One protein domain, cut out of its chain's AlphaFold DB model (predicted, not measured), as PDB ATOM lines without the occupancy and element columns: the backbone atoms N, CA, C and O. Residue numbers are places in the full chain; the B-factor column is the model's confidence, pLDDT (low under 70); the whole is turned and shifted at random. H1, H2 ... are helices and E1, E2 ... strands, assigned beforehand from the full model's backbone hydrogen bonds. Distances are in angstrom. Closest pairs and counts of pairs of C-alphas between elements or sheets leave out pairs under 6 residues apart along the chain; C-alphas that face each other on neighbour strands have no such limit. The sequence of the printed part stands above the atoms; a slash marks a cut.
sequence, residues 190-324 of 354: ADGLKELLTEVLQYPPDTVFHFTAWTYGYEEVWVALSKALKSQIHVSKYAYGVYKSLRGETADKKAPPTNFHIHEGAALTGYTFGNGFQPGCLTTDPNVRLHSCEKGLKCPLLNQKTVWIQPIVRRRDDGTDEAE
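What this domain is: This is residues 190 to 324 of the 354 residues of the protein "Lactamase_B domain-containing protein" of Cadophora sp. DSE1049 (UniProt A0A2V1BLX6). The domain is an elongated model with H2 near its middle, H1 packed on one side of H2, and H4 with H3 on the other side. A short parallel pair of strands, E1 and E4, lies between H2 and the hairpin E5 and E6 along the long axis, and residues 290 to 291 of a long unnamed stretch pair with residues 209 to 210 of E1; the hairpin E5 and E6 makes one end of the domain, and a loop, of which residues 251 to 256 stick out, makes the other. The printed part has 135 residues, with four named helices and six named strands in the order H1 E1 H2 H3 H4 E2 E3 E4 E5 E6; the class is mixed, with 57 residues, under half, in named elements. Beside the parallel pair, E2 with E3 and E5 with E6 are antiparallel two-strand sheets. The whole is only just compact, close to loose, with a radius of gyration of the C-alphas of 16.6 A, and it spans 58 by 32 by 29 A.

How they stand to each other: H1, residues 190 to 200, touches H2, residues 219 to 229, closest at the C-alphas of Leu 193 and Val 221, 6.7 A apart, at a steep tilt of 40 degrees, the same way. E1, residues 209 to 211, is parallel to E4, residues 307 to 309, at 21 degrees; N 309 and O 210 are within hydrogen-bond range at 2.8 A. H2 only just touches H4, residues 263 to 269, with 3 pairs of C-alphas within 8 A, the closest being Val 223 and Leu 268 at 7.0 A. H3, residues 237 to 245, and H4 form a helical hairpin, opposite ways at a shallow tilt of 33 degrees, only just short of steep; their closest C-alphas, of Lys 244 and Thr 269, are 5.5 A apart. E2, residues 271 to 273, and E3, residues 276 to 278, form a hairpin, with N 273 and O 276 2.8 A apart. E4 runs on into E5, residues 312 to 315, at 92 degrees across a break of 2 residues. E5 and E6, residues 321 to 323, form a hairpin, with N 313 and O 322 2.8 A apart. Every O i to N i+4 pair is within hydrogen-bond range in H1, H2 and H3, and 2 of 3 are in H4.

Where its parts are: H1 begins at C-alpha 190, (12.651, 7.473, -12.069), and is 15.4 A long. H2 is 15.6 A long, H3 12.2 A and H4 10.7 A. E6 ends at C-alpha 323, (29.574, 0.042, -10.883).

The domain as a whole: The C-alphas farthest apart, of Lys 254 and Asp 318, are 59.4 A apart. The printed part has no cut. The links H3 to H4, 17 residues, and E3 to E4, 28 residues, are long. The mean pLDDT of the printed part is 87.4, and residues 249 to 261 and 295 to 297 are under 70.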
ATOM      1  N   ALA A 190      13.409   6.900 -13.177       95.06
ATOM      2  CA  ALA A 190      12.651   7.473 -12.069       95.06
ATOM      3  C   ALA A 190      12.952   6.798 -10.719       95.06
ATOM      4  O   ALA A 190      13.032   7.488  -9.701       95.06
ATOM      5  N   ASP A 191      13.161   5.480 -10.705       94.38
ATOM      6  CA  ASP A 191      13.479   4.741  -9.481       94.38
ATOM      7  C   ASP A 191      14.907   5.037  -9.014       94.38
ATOM      8  O   ASP A 191      15.114   5.295  -7.830       94.38
ATOM      9  N   GLY A 192      15.870   5.119  -9.942       93.88
ATOM     10  CA  GLY A 192      17.239   5.544  -9.629       93.88
ATOM     11  C   GLY A 192      17.304   6.972  -9.074       93.88
ATOM     12  O   GLY A 192      17.981   7.228  -8.078       93.88
ATOM     13  N   LEU A 193      16.534   7.905  -9.651       95.81
ATOM     14  CA  LEU A 193      16.401   9.264  -9.113       95.81
ATOM     15  C   LEU A 193      15.773   9.258  -7.716       95.81
ATOM     16  O   LEU A 193      16.241   9.967  -6.828       95.81
ATOM     17  N   LYS A 194      14.719   8.467  -7.498       96.44
ATOM     18  CA  LYS A 194      14.062   8.358  -6.192       96.44
ATOM     19  C   LYS A 194      15.014   7.818  -5.127       96.44
ATOM     20  O   LYS A 194      15.037   8.361  -4.023       96.44
ATOM     21  N   GLU A 195      15.773   6.776  -5.448       94.81
ATOM     22  CA  GLU A 195      16.786   6.208  -4.559       94.81
ATOM     23  C   GLU A 195      17.828   7.268  -4.190       94.81
ATOM     24  O   GLU A 195      17.992   7.583  -3.012       94.81
ATOM     25  N   LEU A 196      18.433   7.908  -5.196       95.81
ATOM     26  CA  LEU A 196      19.406   8.977  -4.994       95.81
ATOM     27  C   LEU A 196      18.865  10.083  -4.079       95.81
ATOM     28  O   LEU A 196      19.531  10.487  -3.129       95.81
ATOM     29  N   LEU A 197      17.655  10.575  -4.361       97.75
ATOM     30  CA  LEU A 197      17.039  11.638  -3.573       97.75
ATOM     31  C   LEU A 197      16.746  11.201  -2.132       97.75
ATOM     32  O   LEU A 197      16.902  12.004  -1.215       97.75
ATOM     33  N   THR A 198      16.354   9.943  -1.925       97.25
ATOM     34  CA  THR A 198      16.101   9.384  -0.587       97.25
ATOM     35  C   THR A 198      17.374   9.370   0.256       97.25
ATOM     36  O   THR A 198      17.325   9.718   1.434       97.25
ATOM     37  N   GLU A 199      18.518   9.045  -0.340       95.62
ATOM     38  CA  GLU A 199      19.807   9.033   0.359       95.62
ATOM     39  C   GLU A 199      20.324  10.449   0.644       95.62
ATOM     40  O   GLU A 199      20.607  10.794   1.792       95.62
ATOM     41  N   VAL A 200      20.385  11.330  -0.362       97.12
ATOM     42  CA  VAL A 200      20.971  12.676  -0.178       97.12
ATOM     43  C   VAL A 200      20.171  13.556   0.789       97.12
ATOM     44  O   VAL A 200      20.750  14.422   1.444       97.12
ATOM     45  N   LEU A 201      18.856  13.341   0.912       97.31
ATOM     46  CA  LEU A 201      17.996  14.110   1.818       97.31
ATOM     47  C   LEU A 201      18.177  13.745   3.299       97.31
ATOM     48  O   LEU A 201      17.726  14.504   4.156       97.31
ATOM     49  N   GLN A 202      18.840  12.628   3.616       97.38
ATOM     50  CA  GLN A 202      19.142  12.243   5.001       97.38
ATOM     51  C   GLN A 202      20.326  13.027   5.587       97.38
ATOM     52  O   GLN A 202      20.499  13.084   6.806       97.38
ATOM     53  N   TYR A 203      21.141  13.647   4.736       97.69
ATOM     54  CA  TYR A 203      22.317  14.392   5.164       97.69
ATOM     55  C   TYR A 203      21.966  15.792   5.697       97.69
ATOM     56  O   TYR A 203      20.996  16.416   5.252       97.69
ATOM     57  N   PRO A 204      22.801  16.357   6.591       96.81
ATOM     58  CA  PRO A 204      22.644  17.725   7.079       96.81
ATOM     59  C   PRO A 204      22.533  18.788   5.961       96.81
ATOM     60  O   PRO A 204      23.169  18.639   4.907       96.81
ATOM     61  N   PRO A 205      21.789  19.898   6.169       93.81
ATOM     62  CA  PRO A 205      21.606  20.963   5.174       93.81
ATOM     63  C   PRO A 205      22.876  21.702   4.717       93.81
ATOM     64  O   PRO A 205      22.840  22.401   3.708       93.81
ATOM     65  N   ASP A 206      23.986  21.566   5.431       93.56
ATOM     66  CA  ASP A 206      25.295  22.146   5.111       93.56
ATOM     67  C   ASP A 206      26.248  21.152   4.423       93.56
ATOM     68  O   ASP A 206      27.345  21.527   4.014       93.56
ATOM     69  N   THR A 207      25.825  19.895   4.237       96.69
ATOM     70  CA  THR A 207      26.623  18.867   3.546       96.69
ATOM     71  C   THR A 207      26.952  19.295   2.121       96.69
ATOM     72  O   THR A 207      26.048  19.647   1.355       96.69
ATOM     73  N   VAL A 208      28.234  19.219   1.766       96.81
ATOM     74  CA  VAL A 208      28.731  19.435   0.405       96.81
ATOM     75  C   VAL A 208      28.768  18.100  -0.326       96.81
ATOM     76  O   VAL A 208      29.357  17.133   0.160       96.81
ATOM     77  N   PHE A 209      28.155  18.063  -1.503       97.00
ATOM     78  CA  PHE A 209      28.105  16.892  -2.364       97.00
ATOM     79  C   PHE A 209      28.900  17.117  -3.644       97.00
ATOM     80  O   PHE A 209      28.861  18.203  -4.231       97.00
ATOM     81  N   HIS A 210      29.541  16.058  -4.127       95.69
ATOM     82  CA  HIS A 210      30.066  15.994  -5.485       95.69
ATOM     83  C   HIS A 210      29.416  14.838  -6.240       95.69
ATOM     84  O   HIS A 210      29.521  13.691  -5.822       95.69
ATOM     85  N   PHE A 211      28.734  15.141  -7.340       94.69
ATOM     86  CA  PHE A 211      28.215  14.162  -8.280       94.69
ATOM     87  C   PHE A 211      29.220  13.954  -9.411       94.69
ATOM     88  O   PHE A 211      29.569  14.894 -10.131       94.69
ATOM     89  N   THR A 212      29.686  12.718  -9.586       86.62
ATOM     90  CA  THR A 212      30.659  12.412 -10.637       86.62
ATOM     91  C   THR A 212      29.948  12.137 -11.962       86.62
ATOM     92  O   THR A 212      29.585  11.003 -12.240       86.62
ATOM     93  N   ALA A 213      29.812  13.166 -12.799       85.44
ATOM     94  CA  ALA A 213      29.430  13.021 -14.205       85.44
ATOM     95  C   ALA A 213      30.683  12.901 -15.091       85.44
ATOM     96  O   ALA A 213      31.498  13.826 -15.124       85.44
ATOM     97  N   TRP A 214      30.844  11.795 -15.822       76.62
ATOM     98  CA  TRP A 214      31.968  11.600 -16.759       76.62
ATOM     99  C   TRP A 214      31.582  11.667 -18.239       76.62
ATOM    100  O   TRP A 214      32.450  11.876 -19.084       76.62
ATOM    101  N   THR A 215      30.297  11.542 -18.566       84.25
ATOM    102  CA  THR A 215      29.768  11.647 -19.933       84.25
ATOM    103  C   THR A 215      28.430  12.398 -19.956       84.25
ATOM    104  O   THR A 215      27.865  12.692 -18.903       84.25
ATOM    105  N   TYR A 216      27.949  12.761 -21.145       90.62
ATOM    106  CA  TYR A 216      26.611  13.326 -21.349       90.62
ATOM    107  C   TYR A 216      25.532  12.298 -20.991       90.62
ATOM    108  O   TYR A 216      25.712  11.115 -21.274       90.62
ATOM    109  N   GLY A 217      24.405  12.747 -20.431       92.38
ATOM    110  CA  GLY A 217      23.270  11.889 -20.055       92.38
ATOM    111  C   GLY A 217      22.843  11.979 -18.588       92.38
ATOM    112  O   GLY A 217      21.821  11.413 -18.207       92.38
ATOM    113  N   TYR A 218      23.577  12.721 -17.753       93.56
ATOM    114  CA  TYR A 218      23.225  12.922 -16.340       93.56
ATOM    115  C   TYR A 218      22.406  14.198 -16.085       93.56
ATOM    116  O   TYR A 218      22.229  14.611 -14.935       93.56
ATOM    117  N   GLU A 219      21.902  14.855 -17.130       94.94
ATOM    118  CA  GLU A 219      21.275  16.175 -17.009       94.94
ATOM    119  C   GLU A 219      20.020  16.150 -16.122       94.94
ATOM    120  O   GLU A 219      19.817  17.046 -15.298       94.94
ATOM    121  N   GLU A 220      19.215  15.086 -16.205       95.31
ATOM    122  CA  GLU A 220      18.049  14.893 -15.333       95.31
ATOM    123  C   GLU A 220      18.439  14.732 -13.859       95.31
ATOM    124  O   GLU A 220      17.751  15.251 -12.975       95.31
ATOM    125  N   VAL A 221      19.573  14.076 -13.583       96.75
ATOM    126  CA  VAL A 221      20.107  13.916 -12.223       96.75
ATOM    127  C   VAL A 221      20.471  15.276 -11.641       96.75
ATOM    128  O   VAL A 221      20.117  15.579 -10.499       96.75
ATOM    129  N   TRP A 222      21.112  16.138 -12.434       97.62
ATOM    130  CA  TRP A 222      21.416  17.504 -12.016       97.62
ATOM    131  C   TRP A 222      20.155  18.311 -11.703       97.62
ATOM    132  O   TRP A 222      20.069  18.950 -10.652       97.62
ATOM    133  N   VAL A 223      19.150  18.267 -12.579       97.62
ATOM    134  CA  VAL A 223      17.878  18.965 -12.346       97.62
ATOM    135  C   VAL A 223      17.197  18.452 -11.070       97.62
ATOM    136  O   VAL A 223      16.762  19.256 -10.240       97.62
ATOM    137  N   ALA A 224      17.148  17.132 -10.873       98.06
ATOM    138  CA  ALA A 224      16.534  16.508  -9.705       98.06
ATOM    139  C   ALA A 224      17.249  16.881  -8.395       98.06
ATOM    140  O   ALA A 224      16.598  17.352  -7.458       98.06
ATOM    141  N   LEU A 225      18.578  16.736  -8.342       98.19
ATOM    142  CA  LEU A 225      19.392  17.088  -7.174       98.19
ATOM    143  C   LEU A 225      19.265  18.570  -6.827       98.19
ATOM    144  O   LEU A 225      19.029  18.922  -5.669       98.19
ATOM    145  N   SER A 226      19.378  19.439  -7.833       98.25
ATOM    146  CA  SER A 226      19.294  20.884  -7.639       98.25
ATOM    147  C   SER A 226      17.949  21.301  -7.051       98.25
ATOM    148  O   SER A 226      17.898  22.069  -6.084       98.25
ATOM    149  N   LYS A 227      16.856  20.741  -7.582       97.75
ATOM    150  CA  LYS A 227      15.500  20.990  -7.092       97.75
ATOM    151  C   LYS A 227      15.304  20.472  -5.667       97.75
ATOM    152  O   LYS A 227      14.754  21.194  -4.837       97.75
ATOM    153  N   ALA A 228      15.734  19.243  -5.381       97.75
ATOM    154  CA  ALA A 228      15.535  18.610  -4.079       97.75
ATOM    155  C   ALA A 228      16.319  19.312  -2.961       97.75
ATOM    156  O   ALA A 228      15.773  19.571  -1.890       97.75
ATOM    157  N   LEU A 229      17.575  19.680  -3.228       97.25
ATOM    158  CA  LEU A 229      18.468  20.308  -2.250       97.25
ATOM    159  C   LEU A 229      18.445  21.843  -2.295       97.25
ATOM    160  O   LEU A 229      19.169  22.481  -1.530       97.25
ATOM    161  N   LYS A 230      17.614  22.436  -3.166       97.25
ATOM    162  CA  LYS A 230      17.448  23.890  -3.349       97.25
ATOM    163  C   LYS A 230      18.784  24.617  -3.541       97.25
ATOM    164  O   LYS A 230      19.011  25.685  -2.979       97.25
ATOM    165  N   SER A 231      19.668  24.021  -4.333       97.81
ATOM    166  CA  SER A 231      21.003  24.543  -4.625       97.81
ATOM    167  C   SER A 231      21.286  24.391  -6.108       97.81
ATOM    168  O   SER A 231      20.963  23.361  -6.692       97.81
ATOM    169  N   GLN A 232      21.934  25.377  -6.723       98.38
ATOM    170  CA  GLN A 232      22.540  25.152  -8.034       98.38
ATOM    171  C   GLN A 232      23.723  24.183  -7.914       98.38
ATOM    172  O   GLN A 232      24.242  23.952  -6.817       98.38
ATOM    173  N   ILE A 233      24.136  23.629  -9.050       98.00
ATOM    174  CA  ILE A 233      25.236  22.680  -9.182       98.00
ATOM    175  C   ILE A 233      26.403  23.383  -9.859       98.00
ATOM    176  O   ILE A 233      26.297  23.833 -11.002       98.00
ATOM    177  N   HIS A 234      27.525  23.464  -9.154       97.12
ATOM    178  CA  HIS A 234      28.759  24.002  -9.698       97.12
ATOM    179  C   HIS A 234      29.348  23.049 -10.742       97.12
ATOM    180  O   HIS A 234      29.747  21.926 -10.422       97.12
ATOM    181  N   VAL A 235      29.468  23.529 -11.976       94.56
ATOM    182  CA  VAL A 235      30.143  22.848 -13.087       94.56
ATOM    183  C   VAL A 235      31.269  23.722 -13.637       94.56
ATOM    184  O   VAL A 235      31.348  24.920 -13.357       94.56
ATOM    185  N   SER A 236      32.163  23.139 -14.440       90.38
ATOM    186  CA  SER A 236      33.215  23.923 -15.093       90.38
ATOM    187  C   SER A 236      32.616  24.964 -16.049       90.38
ATOM    188  O   SER A 236      31.527  24.789 -16.601       90.38
ATOM    189  N   LYS A 237      33.357  26.050 -16.312       90.31
ATOM    190  CA  LYS A 237      32.950  27.062 -17.307       90.31
ATOM    191  C   LYS A 237      32.756  26.458 -18.698       90.31
ATOM    192  O   LYS A 237      31.949  26.959 -19.474       90.31
ATOM    193  N   TYR A 238      33.519  25.412 -19.018       90.00
ATOM    194  CA  TYR A 238      33.363  24.650 -20.252       90.00
ATOM    195  C   TYR A 238      32.009  23.934 -20.298       90.00
ATOM    196  O   TYR A 238      31.221  24.232 -21.193       90.00
ATOM    197  N   ALA A 239      31.701  23.090 -19.309       92.00
ATOM    198  CA  ALA A 239      30.434  22.362 -19.257       92.00
ATOM    199  C   ALA A 239      29.233  23.323 -19.249       92.00
ATOM    200  O   ALA A 239      28.305  23.164 -20.037       92.00
ATOM    201  N   TYR A 240      29.293  24.392 -18.444       93.75
ATOM    202  CA  TYR A 240      28.262  25.433 -18.453       93.75
ATOM    203  C   TYR A 240      28.096  26.069 -19.841       93.75
ATOM    204  O   TYR A 240      26.975  26.285 -20.289       93.75
ATOM    205  N   GLY A 241      29.199  26.355 -20.541       91.94
ATOM    206  CA  GLY A 241      29.184  26.921 -21.891       91.94
ATOM    207  C   GLY A 241      28.537  26.006 -22.933       91.94
ATOM    208  O   GLY A 241      27.791  26.500 -23.781       91.94
ATOM    209  N   VAL A 242      28.767  24.692 -22.836       92.00
ATOM    210  CA  VAL A 242      28.121  23.681 -23.686       92.00
ATOM    211  C   VAL A 242      26.603  23.727 -23.499       92.00
ATOM    212  O   VAL A 242      25.888  24.012 -24.458       92.00
ATOM    213  N   TYR A 243      26.093  23.577 -22.273       93.88
ATOM    214  CA  TYR A 243      24.641  23.589 -22.037       93.88
ATOM    215  C   TYR A 243      23.999  24.963 -22.246       93.88
ATOM    216  O   TYR A 243      22.851  25.050 -22.678       93.88
ATOM    217  N   LYS A 244      24.743  26.053 -22.019       92.44
ATOM    218  CA  LYS A 244      24.259  27.414 -22.289       92.44
ATOM    219  C   LYS A 244      23.940  27.611 -23.766       92.44
ATOM    220  O   LYS A 244      23.005  28.339 -24.091       92.44
ATOM    221  N   SER A 245      24.691  26.963 -24.656       90.62
ATOM    222  CA  SER A 245      24.445  27.069 -26.095       90.62
ATOM    223  C   SER A 245      23.082  26.522 -26.530       90.62
ATOM    224  O   SER A 245      22.527  26.997 -27.518       90.62
ATOM    225  N   LEU A 246      22.483  25.630 -25.735       91.50
ATOM    226  CA  LEU A 246      21.155  25.072 -25.993       91.50
ATOM    227  C   LEU A 246      20.021  26.099 -25.835       91.50
ATOM    228  O   LEU A 246      18.918  25.876 -26.314       91.50
ATOM    229  N   ARG A 247      20.266  27.262 -25.216       84.94
ATOM    230  CA  ARG A 247      19.244  28.318 -25.061       84.94
ATOM    231  C   ARG A 247      18.818  28.965 -26.380       84.94
ATOM    232  O   ARG A 247      17.848  29.716 -26.388       84.94
ATOM    233  N   GLY A 248      19.567  28.760 -27.467       70.19
ATOM    234  CA  GLY A 248      19.311  29.441 -28.741       70.19
ATOM    235  C   GLY A 248      19.560  30.956 -28.685       70.19
ATOM    236  O   GLY A 248      19.141  31.692 -29.575       70.19
ATOM    237  N   GLU A 249      20.244  31.452 -27.648       63.06
ATOM    238  CA  GLU A 249      20.650  32.854 -27.553       63.06
ATOM    239  C   GLU A 249      21.850  33.087 -28.468       63.06
ATOM    240  O   GLU A 249      23.011  32.939 -28.081       63.06
ATOM    241  N   THR A 250      21.572  33.420 -29.725       54.88
ATOM    242  CA  THR A 250      22.603  33.783 -30.693       54.88
ATOM    243  C   THR A 250      23.415  34.970 -30.178       54.88
ATOM    244  O   THR A 250      22.874  36.052 -29.948       54.88
ATOM    245  N   ALA A 251      24.735  34.801 -30.099       45.88
ATOM    246  CA  ALA A 251      25.674  35.917 -29.994       45.88
ATOM    247  C   ALA A 251      25.644  36.824 -31.245       45.88
ATOM    248  O   ALA A 251      26.154  37.942 -31.201       45.88
ATOM    249  N   ASP A 252      25.036  36.370 -32.348       44.69
ATOM    250  CA  ASP A 252      25.077  37.041 -33.643       44.69
ATOM    251  C   ASP A 252      23.671  37.364 -34.178       44.69
ATOM    252  O   ASP A 252      22.917  36.488 -34.597       44.69
ATOM    253  N   LYS A 253      23.316  38.656 -34.190       48.56
ATOM    254  CA  LYS A 253      22.011  39.184 -34.646       48.56
ATOM    255  C   LYS A 253      21.771  39.035 -36.160       48.56
ATOM    256  O   LYS A 253      20.746  39.496 -36.655       48.56
ATOM    257  N   LYS A 254      22.732  38.476 -36.904       47.94
ATOM    258  CA  LYS A 254      22.695  38.343 -38.370       47.94
ATOM    259  C   LYS A 254      22.384  36.926 -38.863       47.94
ATOM    260  O   LYS A 254      22.218  36.749 -40.068       47.94
ATOM    261  N   ALA A 255      22.318  35.931 -37.979       48.03
ATOM    262  CA  ALA A 255      21.925  34.580 -38.365       48.03
ATOM    263  C   ALA A 255      20.405  34.516 -38.628       48.03
ATOM    264  O   ALA A 255      19.641  35.167 -37.910       48.03
ATOM    265  N   PRO A 256      19.937  33.759 -39.641       45.56
ATOM    266  CA  PRO A 256      18.512  33.490 -39.798       45.56
ATOM    267  C   PRO A 256      17.965  32.834 -38.516       45.56
ATOM    268  O   PRO A 256      18.699  32.080 -37.874       45.56
ATOM    269  N   PRO A 257      16.703  33.098 -38.127       44.44
ATOM    270  CA  PRO A 257      16.114  32.580 -36.897       44.44
ATOM    271  C   PRO A 257      15.778  31.093 -37.060       44.44
ATOM    272  O   PRO A 257      14.623  30.698 -37.139       44.44
ATOM    273  N   THR A 258      16.800  30.246 -37.117       51.25
ATOM    274  CA  THR A 258      16.687  28.795 -36.932       51.25
ATOM    275  C   THR A 258      16.894  28.458 -35.456       51.25
ATOM    276  O   THR A 258      17.594  27.503 -35.126       51.25
ATOM    277  N   ASN A 259      16.371  29.295 -34.553       63.62
ATOM    278  CA  ASN A 259      16.487  29.076 -33.118       63.62
ATOM    279  C   ASN A 259      15.513  27.964 -32.746       63.62
ATOM    280  O   ASN A 259      14.348  28.209 -32.448       63.62
ATOM    281  N   PHE A 260      15.987  26.726 -32.816       69.06
ATOM    282  CA  PHE A 260      15.280  25.603 -32.229       69.06
ATOM    283  C   PHE A 260      15.301  25.779 -30.715       69.06
ATOM    284  O   PHE A 260      16.359  25.975 -30.116       69.06
ATOM    285  N   HIS A 261      14.126  25.740 -30.095       69.25
ATOM    286  CA  HIS A 261      14.022  25.770 -28.646       69.25
ATOM    287  C   HIS A 261      14.403  24.385 -28.123       69.25
ATOM    288  O   HIS A 261      13.645  23.433 -28.292       69.25
ATOM    289  N   ILE A 262      15.582  24.273 -27.517       83.75
ATOM    290  CA  ILE A 262      16.034  23.037 -26.876       83.75
ATOM    291  C   ILE A 262      15.625  23.120 -25.406       83.75
ATOM    292  O   ILE A 262      16.079  24.001 -24.669       83.75
ATOM    293  N   HIS A 263      14.712  22.239 -25.003       77.94
ATOM    294  CA  HIS A 263      14.010  22.317 -23.723       77.94
ATOM    295  C   HIS A 263      14.970  22.276 -22.520       77.94
ATOM    296  O   HIS A 263      14.828  23.053 -21.570       77.94
ATOM    297  N   GLU A 264      15.999  21.434 -22.588       86.19
ATOM    298  CA  GLU A 264      16.989  21.226 -21.530       86.19
ATOM    299  C   GLU A 264      17.797  22.497 -21.240       86.19
ATOM    300  O   GLU A 264      18.170  22.753 -20.093       86.19
ATOM    301  N   GLY A 265      18.030  23.344 -22.251       90.50
ATOM    302  CA  GLY A 265      18.869  24.539 -22.123       90.50
ATOM    303  C   GLY A 265      18.383  25.502 -21.039       90.50
ATOM    304  O   GLY A 265      19.187  25.998 -20.241       90.50
ATOM    305  N   ALA A 266      17.067  25.718 -20.965       91.50
ATOM    306  CA  ALA A 266      16.446  26.589 -19.971       91.50
ATOM    307  C   ALA A 266      16.520  25.995 -18.556       91.50
ATOM    308  O   ALA A 266      16.867  26.706 -17.612       91.50
ATOM    309  N   ALA A 267      16.242  24.697 -18.406       94.56
ATOM    310  CA  ALA A 267      16.305  24.022 -17.111       94.56
ATOM    311  C   ALA A 267      17.738  23.986 -16.554       94.56
ATOM    312  O   ALA A 267      17.948  24.214 -15.363       94.56
ATOM    313  N   LEU A 268      18.729  23.762 -17.422       96.00
ATOM    314  CA  LEU A 268      20.133  23.654 -17.036       96.00
ATOM    315  C   LEU A 268      20.782  25.016 -16.801       96.00
ATOM    316  O   LEU A 268      21.471  25.207 -15.804       96.00
ATOM    317  N   THR A 269      20.564  25.987 -17.688       95.12
ATOM    318  CA  THR A 269      21.341  27.243 -17.686       95.12
ATOM    319  C   THR A 269      20.504  28.512 -17.640       95.12
ATOM    320  O   THR A 269      21.063  29.608 -17.700       95.12
ATOM    321  N   GLY A 270      19.191  28.380 -17.473       92.50
ATOM    322  CA  GLY A 270      18.265  29.486 -17.275       92.50
ATOM    323  C   GLY A 270      17.720  30.079 -18.566       92.50
ATOM    324  O   GLY A 270      18.156  29.747 -19.666       92.50
ATOM    325  N   TYR A 271      16.766  30.994 -18.427       90.00
ATOM    326  CA  TYR A 271      16.117  31.686 -19.540       90.00
ATOM    327  C   TYR A 271      15.657  33.088 -19.122       90.00
ATOM    328  O   TYR A 271      15.601  33.421 -17.937       90.00
ATOM    329  N   THR A 272      15.337  33.932 -20.100       89.12
ATOM    330  CA  THR A 272      14.812  35.279 -19.841       89.12
ATOM    331  C   THR A 272      13.287  35.234 -19.728       89.12
ATOM    332  O   THR A 272      12.611  34.785 -20.651       89.12
ATOM    333  N   PHE A 273      12.744  35.717 -18.609       86.06
ATOM    334  CA  PHE A 273      11.308  35.855 -18.359       86.06
ATOM    335  C   PHE A 273      10.957  37.328 -18.117       86.06
ATOM    336  O   PHE A 273      11.292  37.909 -17.080       86.06
ATOM    337  N   GLY A 274      10.290  37.952 -19.091       90.19
ATOM    338  CA  GLY A 274      10.059  39.397 -19.084       90.19
ATOM    339  C   GLY A 274      11.386  40.162 -19.084       90.19
ATOM    340  O   GLY A 274      12.226  39.944 -19.951       90.19
ATOM    341  N   ASN A 275      11.586  41.026 -18.085       90.50
ATOM    342  CA  ASN A 275      12.830  41.788 -17.904       90.50
ATOM    343  C   ASN A 275      13.830  41.100 -16.955       90.50
ATOM    344  O   ASN A 275      14.874  41.671 -16.646       90.50
ATOM    345  N   GLY A 276      13.491  39.915 -16.436       89.56
ATOM    346  CA  GLY A 276      14.298  39.185 -15.463       89.56
ATOM    347  C   GLY A 276      14.953  37.951 -16.071       89.56
ATOM    348  O   GLY A 276      14.352  37.247 -16.881       89.56
ATOM    349  N   PHE A 277      16.175  37.652 -15.640       91.19
ATOM    350  CA  PHE A 277      16.813  36.375 -15.930       91.19
ATOM    351  C   PHE A 277      16.469  35.360 -14.835       91.19
ATOM    352  O   PHE A 277      16.677  35.633 -13.653       91.19
ATOM    353  N   GLN A 278      15.949  34.200 -15.231       93.50
ATOM    354  CA  GLN A 278      15.690  33.073 -14.342       93.50
ATOM    355  C   GLN A 278      16.849  32.079 -14.460       93.50
ATOM    356  O   GLN A 278      17.069  31.561 -15.557       93.50
ATOM    357  N   PRO A 279      17.616  31.818 -13.386       95.12
ATOM    358  CA  PRO A 279      18.733  30.883 -13.438       95.12
ATOM    359  C   PRO A 279      18.252  29.433 -13.588       95.12
ATOM    360  O   PRO A 279      17.193  29.060 -13.087       95.12
ATOM    361  N   GLY A 280      19.056  28.616 -14.269       96.00
ATOM    362  CA  GLY A 280      18.872  27.166 -14.330       96.00
ATOM    363  C   GLY A 280      19.540  26.451 -13.155       96.00
ATOM    364  O   GLY A 280      20.075  27.087 -12.242       96.00
ATOM    365  N   CYS A 281      19.546  25.120 -13.185       97.75
ATOM    366  CA  CYS A 281      20.126  24.308 -12.118       97.75
ATOM    367  C   CYS A 281      21.661  24.356 -12.065       97.75
ATOM    368  O   CYS A 281      22.231  24.104 -11.007       97.75
ATOM    369  N   LEU A 282      22.346  24.700 -13.157       97.75
ATOM    370  CA  LEU A 282      23.806  24.774 -13.223       97.75
ATOM    371  C   LEU A 282      24.318  26.187 -12.933       97.75
ATOM    372  O   LEU A 282      23.699  27.189 -13.297       97.75
ATOM    373  N   THR A 283      25.508  26.265 -12.343       97.44
ATOM    374  CA  THR A 283      26.234  27.516 -12.106       97.44
ATOM    375  C   THR A 283      27.738  27.330 -12.293       97.44
ATOM    376  O   THR A 283      28.267  26.226 -12.184       97.44
ATOM    377  N   THR A 284      28.443  28.428 -12.561       95.25
ATOM    378  CA  THR A 284      29.912  28.488 -12.493       95.25
ATOM    379  C   THR A 284      30.410  29.053 -11.162       95.25
ATOM    380  O   THR A 284      31.616  29.200 -10.987       95.25
ATOM    381  N   ASP A 285      29.505  29.440 -10.258       95.62
ATOM    382  CA  ASP A 285      29.855  29.871  -8.904       95.62
ATOM    383  C   ASP A 285      30.186  28.641  -8.046       95.62
ATOM    384  O   ASP A 285      29.327  27.771  -7.887       95.62
ATOM    385  N   PRO A 286      31.413  28.523  -7.508       94.38
ATOM    386  CA  PRO A 286      31.769  27.409  -6.643       94.38
ATOM    387  C   PRO A 286      31.138  27.496  -5.248       94.38
ATOM    388  O   PRO A 286      31.163  26.494  -4.546       94.38
ATOM    389  N   ASN A 287      30.580  28.636  -4.821       95.56
ATOM    390  CA  ASN A 287      30.019  28.820  -3.473       95.56
ATOM    391  C   ASN A 287      28.602  28.238  -3.334       95.56
ATOM    392  O   ASN A 287      27.671  28.891  -2.865       95.56
ATOM    393  N   VAL A 288      28.443  26.989  -3.751       96.12
ATOM    394  CA  VAL A 288      27.220  26.199  -3.631       96.12
ATOM    395  C   VAL A 288      27.552  24.876  -2.959       96.12
ATOM    396  O   VAL A 288      28.715  24.520  -2.817       96.12
ATOM    397  N   ARG A 289      26.535  24.133  -2.524       95.69
ATOM    398  CA  ARG A 289      26.748  22.851  -1.834       95.69
ATOM    399  C   ARG A 289      26.734  21.632  -2.757       95.69
ATOM    400  O   ARG A 289      27.012  20.532  -2.296       95.69
ATOM    401  N   LEU A 290      26.375  21.800  -4.029       97.50
ATOM    402  CA  LEU A 290      26.380  20.731  -5.024       97.50
ATOM    403  C   LEU A 290      27.437  21.012  -6.085       97.50
ATOM    404  O   LEU A 290      27.449  22.085  -6.682       97.50
ATOM    405  N   HIS A 291      28.276  20.025  -6.370       96.44
ATOM    406  CA  HIS A 291      29.325  20.126  -7.375       96.44
ATOM    407  C   HIS A 291      29.238  18.965  -8.358       96.44
ATOM    408  O   HIS A 291      28.937  17.841  -7.983       96.44
ATOM    409  N   SER A 292      29.541  19.242  -9.617       94.88
ATOM    410  CA  SER A 292      29.777  18.250 -10.669       94.88
ATOM    411  C   SER A 292      30.910  18.728 -11.587       94.88
ATOM    412  O   SER A 292      30.938  18.449 -12.784       94.88
ATOM    413  N   CYS A 293      31.831  19.528 -11.040       89.75
ATOM    414  CA  CYS A 293      33.002  20.022 -11.752       89.75
ATOM    415  C   CYS A 293      34.017  18.899 -12.013       89.75
ATOM    416  O   CYS A 293      34.114  17.948 -11.237       89.75
ATOM    417  N   GLU A 294      34.774  19.049 -13.100       77.00
ATOM    418  CA  GLU A 294      35.702  18.050 -13.641       77.00
ATOM    419  C   GLU A 294      36.724  17.574 -12.594       77.00
ATOM    420  O   GLU A 294      37.403  18.383 -11.951       77.00
ATOM    421  N   LYS A 295      36.836  16.247 -12.429       62.72
ATOM    422  CA  LYS A 295      37.861  15.625 -11.580       62.72
ATOM    423  C   LYS A 295      39.248  15.993 -12.130       62.72
ATOM    424  O   LYS A 295      39.511  15.833 -13.317       62.72
ATOM    425  N   GLY A 296      40.118  16.522 -11.269       58.16
ATOM    426  CA  GLY A 296      41.462  17.000 -11.631       58.16
ATOM    427  C   GLY A 296      41.614  18.525 -11.645       58.16
ATOM    428  O   GLY A 296      42.729  19.025 -11.502       58.16
ATOM    429  N   LEU A 297      40.513  19.282 -11.710       66.38
ATOM    430  CA  LEU A 297      40.537  20.722 -11.442       66.38
ATOM    431  C   LEU A 297      40.319  20.968  -9.947       66.38
ATOM    432  O   LEU A 297      39.367  20.464  -9.350       66.38
ATOM    433  N   LYS A 298      41.205  21.749  -9.315       70.88
ATOM    434  CA  LYS A 298      41.098  22.079  -7.885       70.88
ATOM    435  C   LYS A 298      39.848  22.929  -7.637       70.88
ATOM    436  O   LYS A 298      39.856  24.133  -7.887       70.88
ATOM    437  N   CYS A 299      38.782  22.313  -7.130       83.88
ATOM    438  CA  CYS A 299      37.600  23.029  -6.661       83.88
ATOM    439  C   CYS A 299      37.797  23.433  -5.189       83.88
ATOM    440  O   CYS A 299      38.023  22.556  -4.356       83.88
ATOM    441  N   PRO A 300      37.711  24.731  -4.843       84.75
ATOM    442  CA  PRO A 300      38.095  25.224  -3.517       84.75
ATOM    443  C   PRO A 300      37.182  24.760  -2.374       84.75
ATOM    444  O   PRO A 300      37.583  24.829  -1.218       84.75
ATOM    445  N   LEU A 301      35.959  24.317  -2.685       86.69
ATOM    446  CA  LEU A 301      34.946  23.948  -1.690       86.69
ATOM    447  C   LEU A 301      34.913  22.439  -1.406       86.69
ATOM    448  O   LEU A 301      34.367  22.018  -0.384       86.69
ATOM    449  N   LEU A 302      35.545  21.628  -2.260       88.56
ATOM    450  CA  LEU A 302      35.669  20.192  -2.035       88.56
ATOM    451  C   LEU A 302      36.759  19.924  -0.994       88.56
ATOM    452  O   LEU A 302      37.886  20.402  -1.098       88.56
ATOM    453  N   ASN A 303      36.409  19.145   0.022       88.00
ATOM    454  CA  ASN A 303      37.288  18.765   1.126       88.00
ATOM    455  C   ASN A 303      37.015  17.319   1.587       88.00
ATOM    456  O   ASN A 303      36.176  16.628   1.012       88.00
ATOM    457  N   GLN A 304      37.694  16.856   2.639       87.50
ATOM    458  CA  GLN A 304      37.568  15.482   3.153       87.50
ATOM    459  C   GLN A 304      36.159  15.106   3.651       87.50
ATOM    460  O   GLN A 304      35.851  13.925   3.738       87.50
ATOM    461  N   LYS A 305      35.299  16.082   3.972       91.69
ATOM    462  CA  LYS A 305      33.902  15.856   4.388       91.69
ATOM    463  C   LYS A 305      32.918  15.830   3.215       91.69
ATOM    464  O   LYS A 305      31.717  15.713   3.442       91.69
ATOM    465  N   THR A 306      33.401  15.995   1.984       94.38
ATOM    466  CA  THR A 306      32.555  15.942   0.785       94.38
ATOM    467  C   THR A 306      31.954  14.554   0.646       94.38
ATOM    468  O   THR A 306      32.674  13.557   0.686       94.38
ATOM    469  N   VAL A 307      30.647  14.501   0.422       95.94
ATOM    470  CA  VAL A 307      29.952  13.260   0.090       95.94
ATOM    471  C   VAL A 307      29.992  13.071  -1.420       95.94
ATOM    472  O   VAL A 307      29.504  13.913  -2.177       95.94
ATOM    473  N   TRP A 308      30.590  11.971  -1.861       93.88
ATOM    474  CA  TRP A 308      30.717  11.641  -3.275       93.88
ATOM    475  C   TRP A 308      29.547  10.771  -3.714       93.88
ATOM    476  O   TRP A 308      29.320   9.695  -3.169       93.88
ATOM    477  N   ILE A 309      28.812  11.250  -4.710       93.56
ATOM    478  CA  ILE A 309      27.735  10.524  -5.369       93.56
ATOM    479  C   ILE A 309      28.323   9.931  -6.647       93.56
ATOM    480  O   ILE A 309      28.729  10.663  -7.561       93.56
ATOM    481  N   GLN A 310      28.373   8.603  -6.695       89.12
ATOM    482  CA  GLN A 310      28.888   7.850  -7.828       89.12
ATOM    483  C   GLN A 310      27.745   7.085  -8.506       89.12
ATOM    484  O   GLN A 310      27.077   6.294  -7.840       89.12
ATOM    485  N   PRO A 311      27.499   7.320  -9.807       87.69
ATOM    486  CA  PRO A 311      26.576   6.513 -10.590       87.69
ATOM    487  C   PRO A 311      26.934   5.023 -10.564       87.69
ATOM    488  O   PRO A 311      28.106   4.640 -10.611       87.69
ATOM    489  N   ILE A 312      25.898   4.191 -10.528       88.31
ATOM    490  CA  ILE A 312      25.975   2.739 -10.682       88.31
ATOM    491  C   ILE A 312      25.012   2.326 -11.793       88.31
ATOM    492  O   ILE A 312      23.985   2.973 -12.002       88.31
ATOM    493  N   VAL A 313      25.308   1.230 -12.487       85.19
ATOM    494  CA  VAL A 313      24.409   0.688 -13.520       85.19
ATOM    495  C   VAL A 313      23.149   0.111 -12.888       85.19
ATOM    496  O   VAL A 313      22.045   0.298 -13.401       85.19
ATOM    497  N   ARG A 314      23.319  -0.628 -11.788       86.12
ATOM    498  CA  ARG A 314      22.231  -1.191 -10.985       86.12
ATOM    499  C   ARG A 314      22.760  -1.710  -9.655       86.12
ATOM    500  O   ARG A 314      23.928  -2.087  -9.559       86.12
ATOM    501  N   ARG A 315      21.864  -1.860  -8.684       87.44
ATOM    502  CA  ARG A 315      22.076  -2.754  -7.545       87.44
ATOM    503  C   ARG A 315      21.590  -4.158  -7.900       87.44
ATOM    504  O   ARG A 315      20.526  -4.310  -8.503       87.44
ATOM    505  N   ARG A 316      22.395  -5.173  -7.600       86.25
ATOM    506  CA  ARG A 316      22.071  -6.586  -7.831       86.25
ATOM    507  C   ARG A 316      21.173  -7.126  -6.717       86.25
ATOM    508  O   ARG A 316      21.079  -6.538  -5.644       86.25
ATOM    509  N   ASP A 317      20.562  -8.281  -6.962       85.12
ATOM    510  CA  ASP A 317      19.663  -8.942  -6.003       85.12
ATOM    511  C   ASP A 317      20.366  -9.319  -4.684       85.12
ATOM    512  O   ASP A 317      19.725  -9.414  -3.641       85.12
ATOM    513  N   ASP A 318      21.691  -9.502  -4.715       88.06
ATOM    514  CA  ASP A 318      22.535  -9.757  -3.538       88.06
ATOM    515  C   ASP A 318      22.922  -8.478  -2.767       88.06
ATOM    516  O   ASP A 318      23.679  -8.543  -1.797       88.06
ATOM    517  N   GLY A 319      22.411  -7.315  -3.185       84.00
ATOM    518  CA  GLY A 319      22.692  -6.009  -2.593       84.00
ATOM    519  C   GLY A 319      24.003  -5.371  -3.049       84.00
ATOM    520  O   GLY A 319      24.292  -4.251  -2.630       84.00
ATOM    521  N   THR A 320      24.793  -6.034  -3.901       87.56
ATOM    522  CA  THR A 320      26.045  -5.465  -4.414       87.56
ATOM    523  C   THR A 320      25.794  -4.487  -5.557       87.56
ATOM    524  O   THR A 320      24.928  -4.696  -6.412       87.56
ATOM    525  N   ASP A 321      26.578  -3.413  -5.588       87.50
ATOM    526  CA  ASP A 321      26.486  -2.409  -6.637       87.50
ATOM    527  C   ASP A 321      27.292  -2.840  -7.865       87.50
ATOM    528  O   ASP A 321      28.484  -3.156  -7.801       87.50
ATOM    529  N   GLU A 322      26.633  -2.842  -9.019       85.88
ATOM    530  CA  GLU A 322      27.298  -2.948 -10.307       85.88
ATOM    531  C   GLU A 322      27.719  -1.540 -10.715       85.88
ATOM    532  O   GLU A 322      26.907  -0.760 -11.220       85.88
ATOM    533  N   ALA A 323      28.986  -1.214 -10.448       78.94
ATOM    534  CA  ALA A 323      29.574   0.042 -10.883       78.94
ATOM    535  C   ALA A 323      29.323   0.220 -12.379       78.94
ATOM    536  O   ALA A 323      29.452  -0.729 -13.161       78.94
ATOM    537  N   GLU A 324      28.959   1.436 -12.770       70.56
ATOM    538  CA  GLU A 324      28.978   1.772 -14.177       70.56
ATOM    539  C   GLU A 324      30.423   1.594 -14.644       70.56
ATOM    540  O   GLU A 324      31.318   2.226 -14.071       70.56
TER     541      GLU A 324